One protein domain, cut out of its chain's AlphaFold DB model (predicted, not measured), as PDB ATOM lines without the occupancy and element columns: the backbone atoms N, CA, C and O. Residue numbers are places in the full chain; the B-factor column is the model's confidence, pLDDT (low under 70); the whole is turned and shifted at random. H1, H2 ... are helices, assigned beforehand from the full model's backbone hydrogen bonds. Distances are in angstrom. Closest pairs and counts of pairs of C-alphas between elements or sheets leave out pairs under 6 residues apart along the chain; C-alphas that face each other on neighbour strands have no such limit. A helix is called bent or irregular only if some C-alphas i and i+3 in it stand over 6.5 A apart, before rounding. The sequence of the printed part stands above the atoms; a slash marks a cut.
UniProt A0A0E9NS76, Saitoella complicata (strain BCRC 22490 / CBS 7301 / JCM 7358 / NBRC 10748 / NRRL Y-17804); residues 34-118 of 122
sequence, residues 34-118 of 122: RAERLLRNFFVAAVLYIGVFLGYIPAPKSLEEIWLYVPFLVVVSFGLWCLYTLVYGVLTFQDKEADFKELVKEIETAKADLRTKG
ATOM      1  N   ARG A  34       5.294   5.429   6.799       65.69
ATOM      2  CA  ARG A  34       4.576   6.066   5.675       65.69
ATOM      3  C   ARG A  34       5.206   5.697   4.320       65.69
ATOM      4  O   ARG A  34       4.506   5.627   3.313       65.69
ATOM      5  N   ALA A  35       6.503   5.387   4.341       69.94
ATOM      6  CA  ALA A  35       7.269   4.852   3.227       69.94
ATOM      7  C   ALA A  35       6.774   3.471   2.759       69.94
ATOM      8  O   ALA A  35       6.579   3.279   1.565       69.94
ATOM      9  N   GLU A  36       6.493   2.533   3.668       78.94
ATOM     10  CA  GLU A  36       5.999   1.195   3.315       78.94
ATOM     11  C   GLU A  36       4.603   1.243   2.679       78.94
ATOM     12  O   GLU A  36       4.318   0.496   1.747       78.94
ATOM     13  N   ARG A  37       3.735   2.174   3.105       78.62
ATOM     14  CA  ARG A  37       2.414   2.360   2.473       78.62
ATOM     15  C   ARG A  37       2.524   2.837   1.026       78.62
ATOM     16  O   ARG A  37       1.765   2.361   0.182       78.62
ATOM     17  N   LEU A  38       3.455   3.750   0.748       84.44
ATOM     18  CA  LEU A  38       3.751   4.204  -0.610       84.44
ATOM     19  C   LEU A  38       4.372   3.080  -1.438       84.44
ATOM     20  O   LEU A  38       3.900   2.819  -2.540       84.44
ATOM     21  N   LEU A  39       5.355   2.371  -0.878       86.38
ATOM     22  CA  LEU A  39       6.009   1.232  -1.518       86.38
ATOM     23  C   LEU A  39       4.989   0.156  -1.913       86.38
ATOM     24  O   LEU A  39       4.963  -0.277  -3.061       86.38
ATOM     25  N   ARG A  40       4.100  -0.221  -0.988       90.12
ATOM     26  CA  ARG A  40       3.021  -1.186  -1.229       90.12
ATOM     27  C   ARG A  40       2.099  -0.726  -2.355       90.12
ATOM     28  O   ARG A  40       1.785  -1.513  -3.241       90.12
ATOM     29  N   ASN A  41       1.648   0.528  -2.330       85.75
ATOM     30  CA  ASN A  41       0.769   1.053  -3.378       85.75
ATOM     31  C   ASN A  41       1.461   1.076  -4.746       85.75
ATOM     32  O   ASN A  41       0.848   0.702  -5.744       85.75
ATOM     33  N   PHE A  42       2.733   1.473  -4.788       87.62
ATOM     34  CA  PHE A  42       3.522   1.489  -6.014       87.62
ATOM     35  C   PHE A  42       3.721   0.073  -6.565       87.62
ATOM     36  O   PHE A  42       3.574  -0.154  -7.761       87.62
ATOM     37  N   PHE A  43       3.974  -0.894  -5.681       90.06
ATOM     38  CA  PHE A  43       4.118  -2.301  -6.034       90.06
ATOM     39  C   PHE A  43       2.834  -2.874  -6.649       90.06
ATOM     40  O   PHE A  43       2.887  -3.498  -7.704       90.06
ATOM     41  N   VAL A  44       1.665  -2.603  -6.056       89.12
ATOM     42  CA  VAL A  44       0.370  -3.038  -6.615       89.12
ATOM     43  C   VAL A  44       0.106  -2.396  -7.981       89.12
ATOM     44  O   VAL A  44      -0.305  -3.087  -8.911       89.12
ATOM     45  N   ALA A  45       0.381  -1.098  -8.136       85.38
ATOM     46  CA  ALA A  45       0.232  -0.410  -9.418       85.38
ATOM     47  C   ALA A  45       1.175  -0.975 -10.499       85.38
ATOM     48  O   ALA A  45       0.759  -1.163 -11.641       85.38
ATOM     49  N   ALA A  46       2.418  -1.305 -10.133       85.50
ATOM     50  CA  ALA A  46       3.386  -1.921 -11.037       85.50
ATOM     51  C   ALA A  46       2.943  -3.323 -11.486       85.50
ATOM     52  O   ALA A  46       3.021  -3.638 -12.672       85.50
ATOM     53  N   VAL A  47       2.419  -4.142 -10.565       87.94
ATOM     54  CA  VAL A  47       1.860  -5.467 -10.883       87.94
ATOM     55  C   VAL A  47       0.685  -5.350 -11.855       87.94
ATOM     56  O   VAL A  47       0.625  -6.093 -12.833       87.94
ATOM     57  N   LEU A  48      -0.221  -4.392 -11.636       82.88
ATOM     58  CA  LEU A  48      -1.346  -4.145 -12.543       82.88
ATOM     59  C   LEU A  48      -0.878  -3.692 -13.936       82.88
ATOM     60  O   LEU A  48      -1.390  -4.195 -14.932       82.88
ATOM     61  N   TYR A  49       0.120  -2.805 -14.025       78.69
ATOM     62  CA  TYR A  49       0.682  -2.365 -15.308       78.69
ATOM     63  C   TYR A  49       1.308  -3.524 -16.092       78.69
ATOM     64  O   TYR A  49       1.017  -3.699 -17.273       78.69
ATOM     65  N   ILE A  50       2.117  -4.357 -15.428       78.94
ATOM     66  CA  ILE A  50       2.740  -5.534 -16.051       78.94
ATOM     67  C   ILE A  50       1.664  -6.530 -16.512       78.94
ATOM     68  O   ILE A  50       1.757  -7.060 -17.616       78.94
ATOM     69  N   GLY A  51       0.609  -6.746 -15.718       80.75
ATOM     70  CA  GLY A  51      -0.503  -7.628 -16.087       80.75
ATOM     71  C   GLY A  51      -1.268  -7.169 -17.334       80.75
ATOM     72  O   GLY A  51      -1.662  -7.996 -18.155       80.75
ATOM     73  N   VAL A  52      -1.431  -5.856 -17.514       72.62
ATOM     74  CA  VAL A  52      -2.048  -5.282 -18.718       72.62
ATOM     75  C   VAL A  52      -1.084  -5.312 -19.910       72.62
ATOM     76  O   VAL A  52      -1.504  -5.640 -21.017       72.62
ATOM     77  N   PHE A  53       0.212  -5.069 -19.687       70.50
ATOM     78  CA  PHE A  53       1.253  -5.152 -20.719       70.50
ATOM     79  C   PHE A  53       1.402  -6.565 -21.311       70.50
ATOM     80  O   PHE A  53       1.657  -6.705 -22.503       70.50
ATOM     81  N   LEU A  54       1.189  -7.618 -20.512       74.31
ATOM     82  CA  LEU A  54       1.209  -9.013 -20.980       74.31
ATOM     83  C   LEU A  54      -0.024  -9.406 -21.824       74.31
ATOM     84  O   LEU A  54      -0.093 -10.538 -22.301       74.31
ATOM     85  N   GLY A  55      -0.988  -8.503 -22.033       68.50
ATOM     86  CA  GLY A  55      -2.125  -8.737 -22.929       68.50
ATOM     87  C   GLY A  55      -3.225  -9.632 -22.348       68.50
ATOM     88  O   GLY A  55      -4.032 -10.173 -23.099       68.50
ATOM     89  N   TYR A  56      -3.294  -9.785 -21.018       62.50
ATOM     90  CA  TYR A  56      -4.332 -10.584 -20.346       62.50
ATOM     91  C   TYR A  56      -5.750  -9.984 -20.485       62.50
ATOM     92  O   TYR A  56      -6.747 -10.665 -20.255       62.50
ATOM     93  N   ILE A  57      -5.855  -8.711 -20.883       63.03
ATOM     94  CA  ILE A  57      -7.110  -7.993 -21.126       63.03
ATOM     95  C   ILE A  57      -7.080  -7.466 -22.572       63.03
ATOM     96  O   ILE A  57      -6.187  -6.679 -22.889       63.03
ATOM     97  N   PRO A  58      -8.016  -7.863 -23.462       62.59
ATOM     98  CA  PRO A  58      -8.072  -7.344 -24.826       62.59
ATOM     99  C   PRO A  58      -8.406  -5.849 -24.790       62.59
ATOM    100  O   PRO A  58      -9.527  -5.449 -24.468       62.59
ATOM    101  N   ALA A  59      -7.413  -5.015 -25.084       60.06
ATOM    102  CA  ALA A  59      -7.573  -3.572 -25.147       60.06
ATOM    103  C   ALA A  59      -8.228  -3.144 -26.477       60.06
ATOM    104  O   ALA A  59      -7.961  -3.746 -27.518       60.06
ATOM    105  N   PRO A  60      -9.068  -2.092 -26.490       65.69
ATOM    106  CA  PRO A  60      -9.543  -1.491 -27.733       65.69
ATOM    107  C   PRO A  60      -8.364  -0.888 -28.516       65.69
ATOM    108  O   PRO A  60      -7.499  -0.247 -27.922       65.69
ATOM    109  N   LYS A  61      -8.357  -1.042 -29.853       61.94
ATOM    110  CA  LYS A  61      -7.285  -0.581 -30.769       61.94
ATOM    111  C   LYS A  61      -6.832   0.869 -30.537       61.94
ATOM    112  O   LYS A  61      -5.670   1.187 -30.736       61.94
ATOM    113  N   SER A  62      -7.722   1.739 -30.062       63.66
ATOM    114  CA  SER A  62      -7.416   3.145 -29.762       63.66
ATOM    115  C   SER A  62      -6.434   3.347 -28.600       63.66
ATOM    116  O   SER A  62      -5.883   4.433 -28.458       63.66
ATOM    117  N   LEU A  63      -6.242   2.341 -27.743       63.97
ATOM    118  CA  LEU A  63      -5.333   2.409 -26.596       63.97
ATOM    119  C   LEU A  63      -3.985   1.735 -26.871       63.97
ATOM    120  O   LEU A  63      -3.068   1.934 -26.080       63.97
ATOM    121  N   GLU A  64      -3.829   1.001 -27.982       65.50
ATOM    122  CA  GLU A  64      -2.565   0.327 -28.325       65.50
ATOM    123  C   GLU A  64      -1.383   1.305 -28.376       65.50
ATOM    124  O   GLU A  64      -0.314   1.026 -27.837       65.50
ATOM    125  N   GLU A  65      -1.610   2.492 -28.939       70.19
ATOM    126  CA  GLU A  65      -0.594   3.537 -29.068       70.19
ATOM    127  C   GLU A  65      -0.323   4.274 -27.747       70.19
ATOM    128  O   GLU A  65       0.780   4.778 -27.533       70.19
ATOM    129  N   ILE A  66      -1.302   4.323 -26.832       72.50
ATOM    130  CA  ILE A  66      -1.183   5.073 -25.573       72.50
ATOM    131  C   ILE A  66      -0.415   4.288 -24.499       72.50
ATOM    132  O   ILE A  66       0.160   4.910 -23.605       72.50
ATOM    133  N   TRP A  67      -0.367   2.947 -24.579       72.00
ATOM    134  CA  TRP A  67       0.194   2.082 -23.526       72.00
ATOM    135  C   TRP A  67       1.634   2.427 -23.147       72.00
ATOM    136  O   TRP A  67       1.979   2.379 -21.966       72.00
ATOM    137  N   LEU A  68       2.456   2.833 -24.118       74.75
ATOM    138  CA  LEU A  68       3.851   3.201 -23.872       74.75
ATOM    139  C   LEU A  68       3.991   4.555 -23.146       74.75
ATOM    140  O   LEU A  68       4.968   4.775 -22.433       74.75
ATOM    141  N   TYR A  69       3.002   5.446 -23.274       79.75
ATOM    142  CA  TYR A  69       3.007   6.783 -22.670       79.75
ATOM    143  C   TYR A  69       2.369   6.826 -21.273       79.75
ATOM    144  O   TYR A  69       2.668   7.734 -20.495       79.75
ATOM    145  N   VAL A  70       1.538   5.839 -20.915       82.00
ATOM    146  CA  VAL A  70       0.943   5.701 -19.570       82.00
ATOM    147  C   VAL A  70       1.979   5.791 -18.437       82.00
ATOM    148  O   VAL A  70       1.766   6.598 -17.529       82.00
ATOM    149  N   PRO A  71       3.109   5.050 -18.445       82.81
ATOM    150  CA  PRO A  71       4.093   5.157 -17.366       82.81
ATOM    151  C   PRO A  71       4.716   6.555 -17.275       82.81
ATOM    152  O   PRO A  71       4.941   7.056 -16.175       82.81
ATOM    153  N   PHE A  72       4.939   7.224 -18.409       85.38
ATOM    154  CA  PHE A  72       5.458   8.592 -18.424       85.38
ATOM    155  C   PHE A  72       4.459   9.580 -17.801       85.38
ATOM    156  O   PHE A  72       4.837  10.406 -16.970       85.38
ATOM    157  N   LEU A  73       3.168   9.442 -18.115       85.50
ATOM    158  CA  LEU A  73       2.104  10.274 -17.548       85.50
ATOM    159  C   LEU A  73       1.960  10.081 -16.029       85.50
ATOM    160  O   LEU A  73       1.745  11.052 -15.301       85.50
ATOM    161  N   VAL A  74       2.133   8.850 -15.534       86.06
ATOM    162  CA  VAL A  74       2.135   8.550 -14.093       86.06
ATOM    163  C   VAL A  74       3.301   9.244 -13.386       86.06
ATOM    164  O   VAL A  74       3.095   9.845 -12.334       86.06
ATOM    165  N   VAL A  75       4.505   9.226 -13.967       87.75
ATOM    166  CA  VAL A  75       5.681   9.909 -13.397       87.75
ATOM    167  C   VAL A  75       5.479  11.427 -13.359       87.75
ATOM    168  O   VAL A  75       5.750  12.053 -12.334       87.75
ATOM    169  N   VAL A  76       4.946  12.021 -14.430       92.44
ATOM    170  CA  VAL A  76       4.646  13.464 -14.481       92.44
ATOM    171  C   VAL A  76       3.595  13.848 -13.433       92.44
ATOM    172  O   VAL A  76       3.777  14.820 -12.698       92.44
ATOM    173  N   SER A  77       2.530  13.055 -13.304       90.56
ATOM    174  CA  SER A  77       1.475  13.276 -12.303       90.56
ATOM    175  C   SER A  77       2.002  13.123 -10.875       90.56
ATOM    176  O   SER A  77       1.650  13.907  -9.996       90.56
ATOM    177  N   PHE A  78       2.893  12.156 -10.642       89.19
ATOM    178  CA  PHE A  78       3.570  11.979  -9.358       89.19
ATOM    179  C   PHE A  78       4.479  13.170  -9.020       89.19
ATOM    180  O   PHE A  78       4.479  13.639  -7.882       89.19
ATOM    181  N   GLY A  79       5.195  13.720 -10.005       91.94
ATOM    182  CA  GLY A  79       5.989  14.939  -9.835       91.94
ATOM    183  C   GLY A  79       5.133  16.146  -9.437       91.94
ATOM    184  O   GLY A  79       5.453  16.844  -8.474       91.94
ATOM    185  N   LEU A  80       4.003  16.348 -10.120       94.19
ATOM    186  CA  LEU A  80       3.034  17.399  -9.793       94.19
ATOM    187  C   LEU A  80       2.409  17.206  -8.405       94.19
ATOM    188  O   LEU A  80       2.240  18.180  -7.677       94.19
ATOM    189  N   TRP A  81       2.116  15.968  -8.002       90.25
ATOM    190  CA  TRP A  81       1.612  15.654  -6.664       90.25
ATOM    191  C   TRP A  81       2.628  15.991  -5.561       90.25
ATOM    192  O   TRP A  81       2.285  16.617  -4.555       90.25
ATOM    193  N   CYS A  82       3.900  15.633  -5.758       89.06
ATOM    194  CA  CYS A  82       4.978  16.012  -4.842       89.06
ATOM    195  C   CYS A  82       5.116  17.535  -4.741       89.06
ATOM    196  O   CYS A  82       5.244  18.069  -3.640       89.06
ATOM    197  N   LEU A  83       5.016  18.244  -5.867       92.06
ATOM    198  CA  LEU A  83       5.064  19.700  -5.867       92.06
ATOM    199  C   LEU A  83       3.851  20.306  -5.150       92.06
ATOM    200  O   LEU A  83       4.017  21.194  -4.322       92.06
ATOM    201  N   TYR A  84       2.648  19.793  -5.403       92.44
ATOM    202  CA  TYR A  84       1.416  20.255  -4.765       92.44
ATOM    203  C   TYR A  84       1.456  20.079  -3.246       92.44
ATOM    204  O   TYR A  84       1.131  21.003  -2.508       92.44
ATOM    205  N   THR A  85       1.898  18.918  -2.761       85.44
ATOM    206  CA  THR A  85       2.004  18.662  -1.316       85.44
ATOM    207  C   THR A  85       3.072  19.525  -0.644       85.44
ATOM    208  O   THR A  85       2.861  19.978   0.480       85.44
ATOM    209  N   LEU A  86       4.181  19.813  -1.334       88.94
ATOM    210  CA  LEU A  86       5.201  20.745  -0.852       88.94
ATOM    211  C   LEU A  86       4.653  22.173  -0.798       88.94
ATOM    212  O   LEU A  86       4.762  22.819   0.239       88.94
ATOM    213  N   VAL A  87       4.023  22.645  -1.876       89.94
ATOM    214  CA  VAL A  87       3.406  23.978  -1.942       89.94
ATOM    215  C   VAL A  87       2.340  24.128  -0.860       89.94
ATOM    216  O   VAL A  87       2.356  25.107  -0.125       89.94
ATOM    217  N   TYR A  88       1.468  23.134  -0.695       86.38
ATOM    218  CA  TYR A  88       0.473  23.116   0.373       86.38
ATOM    219  C   TYR A  88       1.129  23.166   1.760       86.38
ATOM    220  O   TYR A  88       0.710  23.937   2.615       86.38
ATOM    221  N   GLY A  89       2.210  22.414   1.978       83.31
ATOM    222  CA  GLY A  89       2.973  22.459   3.227       83.31
ATOM    223  C   GLY A  89       3.632  23.815   3.501       83.31
ATOM    224  O   GLY A  89       3.693  24.228   4.656       83.31
ATOM    225  N   VAL A  90       4.084  24.515   2.456       83.75
ATOM    226  CA  VAL A  90       4.660  25.866   2.558       83.75
ATOM    227  C   VAL A  90       3.595  26.915   2.868       83.75
ATOM    228  O   VAL A  90       3.852  27.852   3.617       83.75
ATOM    229  N   LEU A  91       2.389  26.756   2.326       84.12
ATOM    230  CA  LEU A  91       1.267  27.642   2.632       84.12
ATOM    231  C   LEU A  91       0.700  27.394   4.042       84.12
ATOM    232  O   LEU A  91       0.266  28.338   4.696       84.12
ATOM    233  N   THR A  92       0.759  26.154   4.539       79.75
ATOM    234  CA  THR A  92       0.101  25.708   5.784       79.75
ATOM    235  C   THR A  92       1.078  25.498   6.956       79.75
ATOM    236  O   THR A  92       0.849  24.679   7.844       79.75
ATOM    237  N   PHE A  93       2.180  26.255   7.037       62.19
ATOM    238  CA  PHE A  93       3.110  26.165   8.182       62.19
ATOM    239  C   PHE A  93       2.458  26.432   9.559       62.19
ATOM    240  O   PHE A  93       3.022  26.041  10.579       62.19
ATOM    241  N   GLN A  94       1.273  27.048   9.604       58.41
ATOM    242  CA  GLN A  94       0.591  27.451  10.836       58.41
ATOM    243  C   GLN A  94      -0.092  26.294  11.603       58.41
ATOM    244  O   GLN A  94      -0.220  26.377  12.822       58.41
ATOM    245  N   ASP A  95      -0.463  25.187  10.944       59.88
ATOM    246  CA  ASP A  95      -1.213  24.083  11.586       59.88
ATOM    247  C   ASP A  95      -0.346  23.146  12.446       59.88
ATOM    248  O   ASP A  95      -0.859  22.395  13.272       59.88
ATOM    249  N   LYS A  96       0.987  23.198  12.321       59.03
ATOM    250  CA  LYS A  96       1.883  22.329  13.109       59.03
ATOM    251  C   LYS A  96       2.118  22.804  14.540       59.03
ATOM    252  O   LYS A  96       2.596  22.022  15.360       59.03
ATOM    253  N   GLU A  97       1.780  24.053  14.866       60.59
ATOM    254  CA  GLU A  97       1.818  24.510  16.259       60.59
ATOM    255  C   GLU A  97       0.760  23.818  17.126       60.59
ATOM    256  O   GLU A  97       0.986  23.659  18.324       60.59
ATOM    257  N   ALA A  98      -0.381  23.419  16.556       62.34
ATOM    258  CA  ALA A  98      -1.470  22.805  17.309       62.34
ATOM    259  C   ALA A  98      -1.072  21.414  17.829       62.34
ATOM    260  O   ALA A  98      -1.078  21.193  19.040       62.34
ATOM    261  N   ASP A  99      -0.602  20.539  16.936       62.56
ATOM    262  CA  ASP A  99      -0.116  19.199  17.292       62.56
ATOM    263  C   ASP A  99       1.118  19.269  18.212       62.56
ATOM    264  O   ASP A  99       1.289  18.448  19.113       62.56
ATOM    265  N   PHE A 100       1.982  20.280  18.035       60.62
ATOM    266  CA  PHE A 100       3.134  20.489  18.917       60.62
ATOM    267  C   PHE A 100       2.712  20.923  20.328       60.62
ATOM    268  O   PHE A 100       3.259  20.425  21.309       60.62
ATOM    269  N   LYS A 101       1.718  21.813  20.457       66.56
ATOM    270  CA  LYS A 101       1.179  22.240  21.760       66.56
ATOM    271  C   LYS A 101       0.491  21.093  22.497       66.56
ATOM    272  O   LYS A 101       0.612  21.013  23.718       66.56
ATOM    273  N   GLU A 102      -0.188  20.200  21.781       69.75
ATOM    274  CA  GLU A 102      -0.775  18.992  22.370       69.75
ATOM    275  C   GLU A 102       0.311  18.053  22.914       69.75
ATOM    276  O   GLU A 102       0.276  17.689  24.091       69.75
ATOM    277  N   LEU A 103       1.350  17.770  22.121       72.44
ATOM    278  CA  LEU A 103       2.479  16.935  22.545       72.44
ATOM    279  C   LEU A 103       3.249  17.535  23.735       72.44
ATOM    280  O   LEU A 103       3.638  16.811  24.650       72.44
ATOM    281  N   VAL A 104       3.448  18.856  23.771       75.81
ATOM    282  CA  VAL A 104       4.096  19.533  24.910       75.81
ATOM    283  C   VAL A 104       3.257  19.398  26.183       75.81
ATOM    284  O   VAL A 104       3.806  19.135  27.254       75.81
ATOM    285  N   LYS A 105       1.930  19.492  26.076       79.44
ATOM    286  CA  LYS A 105       1.014  19.322  27.211       79.44
ATOM    287  C   LYS A 105       1.047  17.898  27.778       79.44
ATOM    288  O   LYS A 105       1.009  17.707  28.998       79.44
ATOM    289  N   GLU A 106       1.162  16.892  26.914       75.38
ATOM    290  CA  GLU A 106       1.354  15.501  27.337       75.38
ATOM    291  C   GLU A 106       2.708  15.296  28.036       75.38
ATOM    292  O   GLU A 106       2.773  14.621  29.066       75.38
ATOM    293  N   ILE A 107       3.779  15.939  27.552       75.69
ATOM    294  CA  ILE A 107       5.108  15.901  28.186       75.69
ATOM    295  C   ILE A 107       5.086  16.557  29.570       75.69
ATOM    296  O   ILE A 107       5.677  16.016  30.504       75.69
ATOM    297  N   GLU A 108       4.413  17.695  29.738       77.25
ATOM    298  CA  GLU A 108       4.278  18.352  31.045       77.25
ATOM    299  C   GLU A 108       3.520  17.478  32.048       77.25
ATOM    300  O   GLU A 108       3.940  17.342  33.199       77.25
ATOM    301  N   THR A 109       2.457  16.814  31.590       77.69
ATOM    302  CA  THR A 109       1.686  15.870  32.407       77.69
ATOM    303  C   THR A 109       2.550  14.672  32.814       77.69
ATOM    304  O   THR A 109       2.583  14.299  33.987       77.69
ATOM    305  N   ALA A 110       3.335  14.120  31.883       75.81
ATOM    306  CA  ALA A 110       4.277  13.040  32.167       75.81
ATOM    307  C   ALA A 110       5.417  13.478  33.109       75.81
ATOM    308  O   ALA A 110       5.789  12.725  34.010       75.81
ATOM    309  N   LYS A 111       5.952  14.700  32.960       73.00
ATOM    310  CA  LYS A 111       6.960  15.277  33.868       73.00
ATOM    311  C   LYS A 111       6.407  15.462  35.283       73.00
ATOM    312  O   LYS A 111       7.122  15.181  36.244       73.00
ATOM    313  N   ALA A 112       5.158  15.904  35.429       75.56
ATOM    314  CA  ALA A 112       4.503  16.031  36.731       75.56
ATOM    315  C   ALA A 112       4.344  14.663  37.414       75.56
ATOM    316  O   ALA A 112       4.745  14.503  38.566       75.56
ATOM    317  N   ASP A 113       3.881  13.654  36.673       73.31
ATOM    318  CA  ASP A 113       3.754  12.277  37.165       73.31
ATOM    319  C   ASP A 113       5.107  11.662  37.565       73.31
ATOM    320  O   ASP A 113       5.199  10.921  38.547       73.31
ATOM    321  N   LEU A 114       6.180  11.973  36.830       66.81
ATOM    322  CA  LEU A 114       7.544  11.540  37.154       66.81
ATOM    323  C   LEU A 114       8.115  12.265  38.386       66.81
ATOM    324  O   LEU A 114       8.780  11.625  39.204       66.81
ATOM    325  N   ARG A 115       7.801  13.557  38.575       67.00
ATOM    326  CA  ARG A 115       8.152  14.319  39.788       67.00
ATOM    327  C   ARG A 115       7.448  13.768  41.027       67.00
ATOM    328  O   ARG A 115       8.093  13.594  42.057       67.00
ATOM    329  N   THR A 116       6.168  13.411  40.924       67.81
ATOM    330  CA  THR A 116       5.417  12.758  42.013       67.81
ATOM    331  C   THR A 116       5.988  11.380  42.358       67.81
ATOM    332  O   THR A 116       5.927  10.953  43.509       67.81
ATOM    333  N   LYS A 117       6.603  10.696  41.385       67.38
ATOM    334  CA  LYS A 117       7.306   9.416  41.573       67.38
ATOM    335  C   LYS A 117       8.762   9.566  42.046       67.38
ATOM    336  O   LYS A 117       9.461   8.563  42.153       67.38
ATOM    337  N   GLY A 118       9.207  10.783  42.378       57.00
ATOM    338  CA  GLY A 118      10.484  11.035  43.054       57.00
ATOM    339  C   GLY A 118      11.712  11.146  42.147       57.00
ATOM    340  O   GLY A 118      12.830  11.113  42.657       57.00
TER     341      GLY A 118
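This is residues 34 to 118 of the 122 residues of a protein of Saitoella complicata (strain BCRC 22490 / CBS 7301 / JCM 7358 / NBRC 10748 / NRRL Y-17804) (UniProt A0A0E9NS76). Three long helices are strung out one after another with open space between them: H1 and H2 are the two legs of an open U, closed at one end by a long loop, and H3 leaves the far end of H2 as a long free arm, making a wide V with it. There is no packed core, and the arm H3 makes much of the length. The printed part has 85 residues with three named helices, in the order H1, H2, H3, and no named strand; the class is all helix. The whole is extended, with a radius of gyration of the C-alphas of 23.5 A and spans of 75 by 30 by 14 A.

The first helix, H1, is residues 34 to 53, and residues 34 to 45 of it stand free. H2, residues 70 to 91, follows after a long link of 16 residues, and H1 and H2 are apart. H3, residues 93 to 116, follows after a tight link of one residue, Thr 92. H2 and H3 meet only through their link. H1 and H3 are apart. Residues 72 to 118 stand free, of which 72 to 91 belong to H2 and 93 to 116 to H3. In H1 and H2 every O i to N i+4 pair is within hydrogen-bond range, and in H3 17 of 20 are.

H1, 28.9 A from first to last C-alpha, begins with C-alpha 34 at (4.576, 6.066, 5.675) and ends with C-alpha 53 at (1.253, -5.152, -20.719), its z falling. H2 measures 31.2 A; its z rises again from C-alpha 70 at (0.943, 5.701, -19.570) to C-alpha 91 at (1.267, 27.642, 2.632). H3, the longest helix with 24 residues, measures 36.5 A and ends with C-alpha 116 at (5.417, 12.758, 42.013). H3 is neither bent nor irregular, but only just: C-alphas 93 and 96 are 6.4 A apart.

The two C-alphas farthest apart are those of Lys 61 and Gly 118, at 76.8 A, while the first and last printed C-alphas, of Arg 34 and Gly 118, are 38.2 A apart. The printed part has no cut. The long link from H1 to H2, residues 54 to 69, has its C-alphas 23 to 33 A from the mean of the C-alphas, and its residues 60 to 66 stand free. The mean pLDDT of the printed part is 76.5. The model's confidence is under 70 in 27 residues: 34 to 35, 55 to 64, 93 to 102 and 114 to 118. The mean pLDDT is 81 in H1, 88 in H2 and 69 in H3.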